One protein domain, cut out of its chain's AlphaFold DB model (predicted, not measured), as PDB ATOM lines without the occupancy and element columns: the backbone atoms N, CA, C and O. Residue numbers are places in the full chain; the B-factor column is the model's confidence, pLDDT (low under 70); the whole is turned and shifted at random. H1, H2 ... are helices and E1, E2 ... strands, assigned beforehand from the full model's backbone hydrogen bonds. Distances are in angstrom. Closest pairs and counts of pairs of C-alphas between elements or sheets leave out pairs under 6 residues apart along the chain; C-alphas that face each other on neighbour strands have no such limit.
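This is residues 191 to 246 and 262 to 287 of the 290 residues of an uncharacterized protein of Edaphochlamys debaryana (UniProt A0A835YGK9). The model has little regular structure: a long loop, residues 207 to 235, swings in a wide arc from the short strand E1 to helix H1, which comes back near the last turns of H3, the longest helix. Residues 191 to 192 pair antiparallel with residues 204 to 205 of E1. The 82 printed residues hold E1, H1, H2 and H3 in that order, mostly helix, with only 31 residues in named elements. The whole is compact, radius of gyration of the C-alphas 13.1 A, spans 35 by 30 by 20 A.

E1, residues 204 to 206, begins at C-alpha (26.536, -16.046, 53.860). H1 is residues 236 to 243, 10.4 A; H2 is residues 262 to 265. H3, residues 271 to 286, 22.0 A, ends at C-alpha (36.906, -22.443, 56.815).

The closest C-alphas of E1 and H3, Met 204 and Tyr 281, are 6.6 A apart. H1 and H3 are close but not clearly touching, C-alphas of Ala 240 and Phe 286 at 7.9 A, a steep tilt of 59 degrees, opposite ways. E1 and H2 are apart. In H1 and H3 every O i to N i+4 pair is within hydrogen-bond range; H2 is too short for one.

Residues 247 to 261 are not printed, a gap of 25.9 A between C-alphas 246 and 262. The link E1 to H1 is long. No printed residue is under 70 in pLDDT.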
ATOM      1  N   ARG A 191      25.529 -19.545  49.956       96.75
ATOM      2  CA  ARG A 191      25.839 -18.475  48.993       96.75
ATOM      3  C   ARG A 191      25.786 -17.112  49.687       96.75
ATOM      4  O   ARG A 191      25.257 -16.988  50.795       96.75
ATOM      5  N   ALA A 192      26.319 -16.085  49.028       97.06
ATOM      6  CA  ALA A 192      26.088 -14.708  49.446       97.06
ATOM      7  C   ALA A 192      24.596 -14.370  49.294       97.06
ATOM      8  O   ALA A 192      24.011 -14.634  48.245       97.06
ATOM      9  N   VAL A 193      23.984 -13.793  50.331       95.50
ATOM     10  CA  VAL A 193      22.578 -13.345  50.288       95.50
ATOM     11  C   VAL A 193      22.396 -12.255  49.232       95.50
ATOM     12  O   VAL A 193      21.432 -12.283  48.468       95.50
ATOM     13  N   ASP A 194      23.353 -11.330  49.182       95.50
ATOM     14  CA  ASP A 194      23.506 -10.331  48.136       95.50
ATOM     15  C   ASP A 194      24.995 -10.292  47.747       95.50
ATOM     16  O   ASP A 194      25.820  -9.912  48.577       95.50
ATOM     17  N   PRO A 195      25.385 -10.783  46.559       95.00
ATOM     18  CA  PRO A 195      26.783 -10.819  46.137       95.00
ATOM     19  C   PRO A 195      27.312  -9.477  45.609       95.00
ATOM     20  O   PRO A 195      28.514  -9.372  45.360       95.00
ATOM     21  N   ASP A 196      26.446  -8.480  45.402       94.62
ATOM     22  CA  ASP A 196      26.802  -7.208  44.762       94.62
ATOM     23  C   ASP A 196      27.005  -6.054  45.756       94.62
ATOM     24  O   ASP A 196      27.379  -4.952  45.352       94.62
ATOM     25  N   VAL A 197      26.815  -6.303  47.056       96.25
ATOM     26  CA  VAL A 197      27.152  -5.340  48.114       96.25
ATOM     27  C   VAL A 197      28.661  -5.237  48.349       96.25
ATOM     28  O   VAL A 197      29.457  -6.080  47.923       96.25
ATOM     29  N   GLU A 198      29.066  -4.208  49.094       93.25
ATOM     30  CA  GLU A 198      30.457  -4.046  49.504       93.25
ATOM     31  C   GLU A 198      30.957  -5.246  50.330       93.25
ATOM     32  O   GLU A 198      30.190  -5.824  51.110       93.25
ATOM     33  N   PRO A 199      32.254  -5.612  50.241       91.25
ATOM     34  CA  PRO A 199      32.794  -6.787  50.925       91.25
ATOM     35  C   PRO A 199      32.498  -6.857  52.429       91.25
ATOM     36  O   PRO A 199      32.303  -7.946  52.961       91.25
ATOM     37  N   SER A 200      32.431  -5.713  53.118       92.75
ATOM     38  CA  SER A 200      32.126  -5.634  54.553       92.75
ATOM     39  C   SER A 200      30.667  -5.951  54.905       92.75
ATOM     40  O   SER A 200      30.353  -6.138  56.076       92.75
ATOM     41  N   GLN A 201      29.774  -5.979  53.916       96.19
ATOM     42  CA  GLN A 201      28.339  -6.228  54.077       96.19
ATOM     43  C   GLN A 201      27.927  -7.631  53.611       96.19
ATOM     44  O   GLN A 201      26.778  -8.026  53.816       96.19
ATOM     45  N   LEU A 202      28.845  -8.392  53.003       96.75
ATOM     46  CA  LEU A 202      28.576  -9.745  52.526       96.75
ATOM     47  C   LEU A 202      28.136 -10.651  53.681       96.75
ATOM     48  O   LEU A 202      28.837 -10.822  54.679       96.75
ATOM     49  N   ARG A 203      26.971 -11.280  53.510       96.69
ATOM     50  CA  ARG A 203      26.418 -12.276  54.434       96.69
ATOM     51  C   ARG A 203      26.250 -13.603  53.717       96.69
ATOM     52  O   ARG A 203      25.714 -13.634  52.613       96.69
ATOM     53  N   MET A 204      26.671 -14.681  54.367       96.75
ATOM     54  CA  MET A 204      26.536 -16.046  53.860       96.75
ATOM     55  C   MET A 204      25.326 -16.728  54.499       96.75
ATOM     56  O   MET A 204      25.123 -16.615  55.709       96.75
ATOM     57  N   ALA A 205      24.515 -17.407  53.691       96.31
ATOM     58  CA  ALA A 205      23.388 -18.212  54.156       96.31
ATOM     59  C   ALA A 205      23.112 -19.373  53.183       96.31
ATOM     60  O   ALA A 205      23.482 -19.276  52.007       96.31
ATOM     61  N   PRO A 206      22.438 -20.450  53.627       95.69
ATOM     62  CA  PRO A 206      21.927 -21.471  52.719       95.69
ATOM     63  C   PRO A 206      21.051 -20.847  51.628       95.69
ATOM     64  O   PRO A 206      20.164 -20.041  51.913       95.69
ATOM     65  N   PHE A 207      21.308 -21.204  50.372       94.94
ATOM     66  CA  PHE A 207      20.594 -20.637  49.237       94.94
ATOM     67  C   PHE A 207      19.216 -21.286  49.048       94.94
ATOM     68  O   PHE A 207      19.103 -22.501  48.868       94.94
ATOM     69  N   ASP A 208      18.163 -20.466  49.019       90.81
ATOM     70  CA  ASP A 208      16.813 -20.911  48.665       90.81
ATOM     71  C   ASP A 208      16.655 -21.003  47.139       90.81
ATOM     72  O   ASP A 208      16.293 -20.048  46.442       90.81
ATOM     73  N   ALA A 209      16.944 -22.193  46.613       85.06
ATOM     74  CA  ALA A 209      16.871 -22.479  45.185       85.06
ATOM     75  C   ALA A 209      15.451 -22.393  44.605       85.06
ATOM     76  O   ALA A 209      15.307 -22.125  43.409       85.06
ATOM     77  N   THR A 210      14.420 -22.615  45.425       80.44
ATOM     78  CA  THR A 210      13.017 -22.613  44.992       80.44
ATOM     79  C   THR A 210      12.536 -21.183  44.803       80.44
ATOM     80  O   THR A 210      12.017 -20.852  43.738       80.44
ATOM     81  N   ALA A 211      12.803 -20.303  45.773       73.50
ATOM     82  CA  ALA A 211      12.445 -18.887  45.675       73.50
ATOM     83  C   ALA A 211      13.126 -18.173  44.494       73.50
ATOM     84  O   ALA A 211      12.598 -17.197  43.963       73.50
ATOM     85  N   LYS A 212      14.301 -18.652  44.070       80.56
ATOM     86  CA  LYS A 212      15.093 -18.060  42.978       80.56
ATOM     87  C   LYS A 212      15.000 -18.816  41.650       80.56
ATOM     88  O   LYS A 212      15.693 -18.436  40.709       80.56
ATOM     89  N   ASN A 213      14.175 -19.864  41.563       89.31
ATOM     90  CA  ASN A 213      14.054 -20.738  40.389       89.31
ATOM     91  C   ASN A 213      15.422 -21.186  39.824       89.31
ATOM     92  O   ASN A 213      15.678 -21.105  38.623       89.31
ATOM     93  N   CYS A 214      16.332 -21.618  40.702       94.38
ATOM     94  CA  CYS A 214      17.700 -21.975  40.331       94.38
ATOM     95  C   CYS A 214      18.126 -23.311  40.948       94.38
ATOM     96  O   CYS A 214      19.048 -23.400  41.754       94.38
ATOM     97  N   SER A 215      17.436 -24.389  40.580       92.88
ATOM     98  CA  SER A 215      17.638 -25.726  41.163       92.88
ATOM     99  C   SER A 215      18.986 -26.380  40.808       92.88
ATOM    100  O   SER A 215      19.449 -27.286  41.515       92.88
ATOM    101  N   SER A 216      19.644 -25.916  39.739       91.88
ATOM    102  CA  SER A 216      20.968 -26.360  39.274       91.88
ATOM    103  C   SER A 216      22.147 -25.687  39.974       91.88
ATOM    104  O   SER A 216      23.274 -26.104  39.719       91.88
ATOM    105  N   TYR A 217      21.917 -24.712  40.866       94.19
ATOM    106  CA  TYR A 217      22.960 -23.848  41.451       94.19
ATOM    107  C   TYR A 217      24.151 -24.560  42.097       94.19
ATOM    108  O   TYR A 217      25.243 -24.005  42.213       94.19
ATOM    109  N   ASP A 218      23.912 -25.793  42.522       93.00
ATOM    110  CA  ASP A 218      24.848 -26.587  43.297       93.00
ATOM    111  C   ASP A 218      25.322 -27.847  42.550       93.00
ATOM    112  O   ASP A 218      26.005 -28.703  43.103       93.00
ATOM    113  N   LYS A 219      24.961 -27.979  41.266       91.69
ATOM    114  CA  LYS A 219      25.524 -29.009  40.382       91.69
ATOM    115  C   LYS A 219      26.967 -28.670  40.007       91.69
ATOM    116  O   LYS A 219      27.377 -27.506  40.038       91.69
ATOM    117  N   TRP A 220      27.710 -29.699  39.596       88.81
ATOM    118  CA  TRP A 220      29.108 -29.579  39.208       88.81
ATOM    119  C   TRP A 220      29.334 -28.423  38.243       88.81
ATOM    120  O   TRP A 220      28.638 -28.253  37.241       88.81
ATOM    121  N   GLY A 221      30.335 -27.627  38.592       87.19
ATOM    122  CA  GLY A 221      30.684 -26.384  37.938       87.19
ATOM    123  C   GLY A 221      30.409 -25.173  38.822       87.19
ATOM    124  O   GLY A 221      31.299 -24.339  38.931       87.19
ATOM    125  N   CYS A 222      29.258 -25.124  39.502       91.31
ATOM    126  CA  CYS A 222      28.926 -24.087  40.494       91.31
ATOM    127  C   CYS A 222      28.751 -24.634  41.926       91.31
ATOM    128  O   CYS A 222      28.713 -23.859  42.882       91.31
ATOM    129  N   GLY A 223      28.715 -25.957  42.090       91.12
ATOM    130  CA  GLY A 223      28.762 -26.655  43.377       91.12
ATOM    131  C   GLY A 223      29.340 -28.064  43.249       91.12
ATOM    132  O   GLY A 223      29.948 -28.394  42.225       91.12
ATOM    133  N   TYR A 224      29.154 -28.895  44.279       89.25
ATOM    134  CA  TYR A 224      29.731 -30.249  44.372       89.25
ATOM    135  C   TYR A 224      28.698 -31.383  44.257       89.25
ATOM    136  O   TYR A 224      29.008 -32.537  44.541       89.25
ATOM    137  N   ARG A 225      27.472 -31.121  43.784       89.56
ATOM    138  CA  ARG A 225      26.545 -32.204  43.403       89.56
ATOM    139  C   ARG A 225      26.820 -32.691  41.987       89.56
ATOM    140  O   ARG A 225      27.233 -31.926  41.122       89.56
ATOM    141  N   SER A 226      26.525 -33.961  41.715       88.44
ATOM    142  CA  SER A 226      26.694 -34.558  40.376       88.44
ATOM    143  C   SER A 226      28.134 -34.450  39.842       88.44
ATOM    144  O   SER A 226      28.346 -34.106  38.679       88.44
ATOM    145  N   LEU A 227      29.119 -34.724  40.705       87.88
ATOM    146  CA  LEU A 227      30.544 -34.669  40.372       87.88
ATOM    147  C   LEU A 227      30.906 -35.609  39.210       87.88
ATOM    148  O   LEU A 227      30.345 -36.706  39.103       87.88
ATOM    149  N   PRO A 228      31.869 -35.218  38.357       85.56
ATOM    150  CA  PRO A 228      32.376 -36.088  37.306       85.56
ATOM    151  C   PRO A 228      33.113 -37.284  37.916       85.56
ATOM    152  O   PRO A 228      33.578 -37.231  39.053       85.56
ATOM    153  N   ARG A 229      33.285 -38.356  37.127       84.44
ATOM    154  CA  ARG A 229      33.927 -39.615  37.556       84.44
ATOM    155  C   ARG A 229      35.236 -39.395  38.322       84.44
ATOM    156  O   ARG A 229      35.436 -40.016  39.358       84.44
ATOM    157  N   MET A 230      36.087 -38.491  37.836       84.19
ATOM    158  CA  MET A 230      37.412 -38.216  38.411       84.19
ATOM    159  C   MET A 230      37.372 -37.498  39.765       84.19
ATOM    160  O   MET A 230      38.372 -37.461  40.465       84.19
ATOM    161  N   LEU A 231      36.219 -36.947  40.144       87.19
ATOM    162  CA  LEU A 231      36.008 -36.250  41.410       87.19
ATOM    163  C   LEU A 231      34.946 -36.928  42.272       87.19
ATOM    164  O   LEU A 231      34.589 -36.397  43.311       87.19
ATOM    165  N   LYS A 232      34.431 -38.099  41.877       85.31
ATOM    166  CA  LYS A 232      33.274 -38.729  42.532       85.31
ATOM    167  C   LYS A 232      33.466 -38.957  44.040       85.31
ATOM    168  O   LYS A 232      32.480 -38.992  44.767       85.31
ATOM    169  N   ASN A 233      34.713 -39.099  44.485       83.62
ATOM    170  CA  ASN A 233      35.059 -39.398  45.872       83.62
ATOM    171  C   ASN A 233      35.656 -38.204  46.633       83.62
ATOM    172  O   ASN A 233      36.018 -38.380  47.791       83.62
ATOM    173  N   ILE A 234      35.785 -37.022  46.016       87.25
ATOM    174  CA  ILE A 234      36.326 -35.860  46.728       87.25
ATOM    175  C   ILE A 234      35.297 -35.371  47.749       87.25
ATOM    176  O   ILE A 234      34.138 -35.126  47.404       87.25
ATOM    177  N   THR A 235      35.709 -35.230  49.008       84.50
ATOM    178  CA  THR A 235      34.855 -34.612  50.032       84.50
ATOM    179  C   THR A 235      35.000 -33.093  50.011       84.50
ATOM    180  O   THR A 235      35.958 -32.551  49.449       84.50
ATOM    181  N   ALA A 236      34.061 -32.386  50.644       79.88
ATOM    182  CA  ALA A 236      34.160 -30.943  50.814       79.88
ATOM    183  C   ALA A 236      35.440 -30.567  51.579       79.88
ATOM    184  O   ALA A 236      36.168 -29.680  51.150       79.88
ATOM    185  N   GLU A 237      35.783 -31.292  52.646       82.25
ATOM    186  CA  GLU A 237      36.988 -31.072  53.455       82.25
ATOM    187  C   GLU A 237      38.267 -31.290  52.645       82.25
ATOM    188  O   GLU A 237      39.226 -30.522  52.759       82.25
ATOM    189  N   GLU A 238      38.292 -32.324  51.805       86.25
ATOM    190  CA  GLU A 238      39.427 -32.601  50.937       86.25
ATOM    191  C   GLU A 238      39.591 -31.518  49.867       86.25
ATOM    192  O   GLU A 238      40.697 -31.003  49.672       86.25
ATOM    193  N   ALA A 239      38.498 -31.124  49.211       86.75
ATOM    194  CA  ALA A 239      38.493 -30.029  48.249       86.75
ATOM    195  C   ALA A 239      38.989 -28.726  48.892       86.75
ATOM    196  O   ALA A 239      39.838 -28.020  48.343       86.75
ATOM    197  N   ALA A 240      38.527 -28.457  50.108       83.94
ATOM    198  CA  ALA A 240      38.892 -27.296  50.890       83.94
ATOM    199  C   ALA A 240      40.387 -27.338  51.297       83.94
ATOM    200  O   ALA A 240      41.113 -26.350  51.157       83.94
ATOM    201  N   ARG A 241      40.916 -28.504  51.693       84.94
ATOM    202  CA  ARG A 241      42.359 -28.711  51.925       84.94
ATOM    203  C   ARG A 241      43.184 -28.419  50.673       84.94
ATOM    204  O   ARG A 241      44.188 -27.714  50.769       84.94
ATOM    205  N   ARG A 242      42.774 -28.943  49.514       86.94
ATOM    206  CA  ARG A 242      43.474 -28.732  48.235       86.94
ATOM    207  C   ARG A 242      43.441 -27.255  47.819       86.94
ATOM    208  O   ARG A 242      44.457 -26.726  47.362       86.94
ATOM    209  N   HIS A 243      42.338 -26.551  48.089       86.25
ATOM    210  CA  HIS A 243      42.183 -25.128  47.772       86.25
ATOM    211  C   HIS A 243      43.207 -24.224  48.487       86.25
ATOM    212  O   HIS A 243      43.571 -23.180  47.947       86.25
ATOM    213  N   ARG A 244      43.749 -24.615  49.651       84.44
ATOM    214  CA  ARG A 244      44.747 -23.805  50.387       84.44
ATOM    215  C   ARG A 244      46.032 -23.511  49.605       84.44
ATOM    216  O   ARG A 244      46.709 -22.537  49.907       84.44
ATOM    217  N   ASN A 245      46.346 -24.299  48.575       86.94
ATOM    218  CA  ASN A 245      47.506 -24.071  47.705       86.94
ATOM    219  C   ASN A 245      47.178 -23.237  46.454       86.94
ATOM    220  O   ASN A 245      47.921 -23.280  45.473       86.94
ATOM    221  N   THR A 246      46.059 -22.506  46.462       91.00
ATOM    222  CA  THR A 246      45.563 -21.760  45.301       91.00
ATOM    223  C   THR A 246      45.500 -20.264  45.578       91.00
ATOM    224  O   THR A 246      44.820 -19.816  46.496       91.00
ATOM    225  N   CYS A 262      21.524 -19.097  35.692       93.25
ATOM    226  CA  CYS A 262      21.196 -18.631  37.034       93.25
ATOM    227  C   CYS A 262      22.295 -19.016  38.035       93.25
ATOM    228  O   CYS A 262      22.662 -18.196  38.867       93.25
ATOM    229  N   GLU A 263      22.878 -20.217  37.918       92.75
ATOM    230  CA  GLU A 263      23.886 -20.709  38.861       92.75
ATOM    231  C   GLU A 263      25.174 -19.880  38.880       92.75
ATOM    232  O   GLU A 263      25.844 -19.799  39.912       92.75
ATOM    233  N   MET A 264      25.501 -19.237  37.758       92.38
ATOM    234  CA  MET A 264      26.621 -18.304  37.658       92.38
ATOM    235  C   MET A 264      26.223 -16.906  38.139       92.38
ATOM    236  O   MET A 264      27.008 -16.263  38.836       92.38
ATOM    237  N   ALA A 265      25.009 -16.459  37.799       93.12
ATOM    238  CA  ALA A 265      24.508 -15.123  38.120       93.12
ATOM    239  C   ALA A 265      24.298 -14.910  39.625       93.12
ATOM    240  O   ALA A 265      24.574 -13.831  40.142       93.12
ATOM    241  N   ILE A 266      23.861 -15.943  40.358       94.56
ATOM    242  CA  ILE A 266      23.649 -15.844  41.814       94.56
ATOM    243  C   ILE A 266      24.950 -15.621  42.598       94.56
ATOM    244  O   ILE A 266      24.906 -15.348  43.792       94.56
ATOM    245  N   GLN A 267      26.109 -15.775  41.951       94.81
ATOM    246  CA  GLN A 267      27.408 -15.561  42.582       94.81
ATOM    247  C   GLN A 267      27.834 -14.089  42.548       94.81
ATOM    248  O   GLN A 267      28.795 -13.744  43.224       94.81
ATOM    249  N   GLY A 268      27.170 -13.239  41.755       94.00
ATOM    250  CA  GLY A 268      27.515 -11.828  41.564       94.00
ATOM    251  C   GLY A 268      27.323 -11.369  40.123       94.00
ATOM    252  O   GLY A 268      27.450 -12.159  39.189       94.00
ATOM    253  N   SER A 269      27.065 -10.077  39.938       91.88
ATOM    254  CA  SER A 269      26.799  -9.473  38.624       91.88
ATOM    255  C   SER A 269      28.004  -9.469  37.678       91.88
ATOM    256  O   SER A 269      27.827  -9.460  36.459       91.88
ATOM    257  N   HIS A 270      29.225  -9.503  38.217       91.12
ATOM    258  CA  HIS A 270      30.468  -9.562  37.450       91.12
ATOM    259  C   HIS A 270      31.595 -10.281  38.207       91.12
ATOM    260  O   HIS A 270      31.489 -10.553  39.404       91.12
ATOM    261  N   ARG A 271      32.706 -10.597  37.522       92.00
ATOM    262  CA  ARG A 271      33.774 -11.464  38.060       92.00
ATOM    263  C   ARG A 271      34.403 -10.944  39.349       92.00
ATOM    264  O   ARG A 271      34.683 -11.742  40.240       92.00
ATOM    265  N   LEU A 272      34.590  -9.627  39.473       92.50
ATOM    266  CA  LEU A 272      35.077  -9.035  40.724       92.50
ATOM    267  C   LEU A 272      34.136  -9.325  41.908       92.50
ATOM    268  O   LEU A 272      34.609  -9.785  42.946       92.50
ATOM    269  N   ASN A 273      32.824  -9.128  41.752       93.56
ATOM    270  CA  ASN A 273      31.853  -9.404  42.816       93.56
ATOM    271  C   ASN A 273      31.779 -10.895  43.134       93.56
ATOM    272  O   ASN A 273      31.825 -11.275  44.298       93.56
ATOM    273  N   LYS A 274      31.833 -11.755  42.113       94.38
ATOM    274  CA  LYS A 274      31.911 -13.209  42.310       94.38
ATOM    275  C   LYS A 274      33.123 -13.639  43.104       94.38
ATOM    276  O   LYS A 274      33.010 -14.499  43.970       94.38
ATOM    277  N   GLN A 275      34.285 -13.052  42.832       93.69
ATOM    278  CA  GLN A 275      35.484 -13.365  43.598       93.69
ATOM    279  C   GLN A 275      35.411 -12.820  45.031       93.69
ATOM    280  O   GLN A 275      35.888 -13.484  45.948       93.69
ATOM    281  N   ARG A 276      34.811 -11.644  45.251       94.06
ATOM    282  CA  ARG A 276      34.573 -11.105  46.602       94.06
ATOM    283  C   ARG A 276      33.619 -12.003  47.393       94.06
ATOM    284  O   ARG A 276      33.944 -12.382  48.516       94.06
ATOM    285  N   ALA A 277      32.507 -12.409  46.782       96.06
ATOM    286  CA  ALA A 277      31.557 -13.363  47.347       96.06
ATOM    287  C   ALA A 277      32.225 -14.715  47.636       96.06
ATOM    288  O   ALA A 277      32.063 -15.253  48.729       96.06
ATOM    289  N   TRP A 278      33.052 -15.215  46.711       94.75
ATOM    290  CA  TRP A 278      33.846 -16.429  46.903       94.75
ATOM    291  C   TRP A 278      34.808 -16.310  48.087       94.75
ATOM    292  O   TRP A 278      34.851 -17.193  48.933       94.75
ATOM    293  N   ALA A 279      35.549 -15.207  48.202       93.19
ATOM    294  CA  ALA A 279      36.470 -14.990  49.315       93.19
ATOM    295  C   ALA A 279      35.742 -14.928  50.670       93.19
ATOM    296  O   ALA A 279      36.191 -15.536  51.644       93.19
ATOM    297  N   ALA A 280      34.597 -14.243  50.728       94.81
ATOM    298  CA  ALA A 280      33.759 -14.198  51.924       94.81
ATOM    299  C   ALA A 280      33.178 -15.581  52.266       94.81
ATOM    300  O   ALA A 280      33.154 -15.967  53.434       94.81
ATOM    301  N   TYR A 281      32.788 -16.356  51.253       94.81
ATOM    302  CA  TYR A 281      32.379 -17.746  51.418       94.81
ATOM    303  C   TYR A 281      33.503 -18.620  51.972       94.81
ATOM    304  O   TYR A 281      33.279 -19.339  52.937       94.81
ATOM    305  N   LEU A 282      34.720 -18.528  51.431       92.12
ATOM    306  CA  LEU A 282      35.857 -19.285  51.951       92.12
ATOM    307  C   LEU A 282      36.116 -18.947  53.423       92.12
ATOM    308  O   LEU A 282      36.342 -19.854  54.216       92.12
ATOM    309  N   LYS A 283      36.039 -17.666  53.812       91.12
ATOM    310  CA  LYS A 283      36.148 -17.260  55.224       91.12
ATOM    311  C   LYS A 283      35.008 -17.835  56.077       91.12
ATOM    312  O   LYS A 283      35.229 -18.229  57.212       91.12
ATOM    313  N   HIS A 284      33.790 -17.899  55.551       92.31
ATOM    314  CA  HIS A 284      32.673 -18.518  56.261       92.31
ATOM    315  C   HIS A 284      32.858 -20.034  56.424       92.31
ATOM    316  O   HIS A 284      32.674 -20.557  57.517       92.31
ATOM    317  N   PHE A 285      33.257 -20.724  55.354       90.88
ATOM    318  CA  PHE A 285      33.378 -22.179  55.300       90.88
ATOM    319  C   PHE A 285      34.558 -22.708  56.124       90.88
ATOM    320  O   PHE A 285      34.422 -23.694  56.841       90.88
ATOM    321  N   PHE A 286      35.721 -22.055  56.043       86.81
ATOM    322  CA  PHE A 286      36.906 -22.443  56.815       86.81
ATOM    323  C   PHE A 286      36.932 -21.875  58.238       86.81
ATOM    324  O   PHE A 286      37.731 -22.336  59.052       86.81
ATOM    325  N   GLY A 287      36.104 -20.871  58.534       82.38
ATOM    326  CA  GLY A 287      36.288 -19.998  59.692       82.38
ATOM    327  C   GLY A 287      37.346 -18.913  59.442       82.38
ATOM    328  O   GLY A 287      37.818 -18.704  58.319       82.38
TER     329      GLY A 287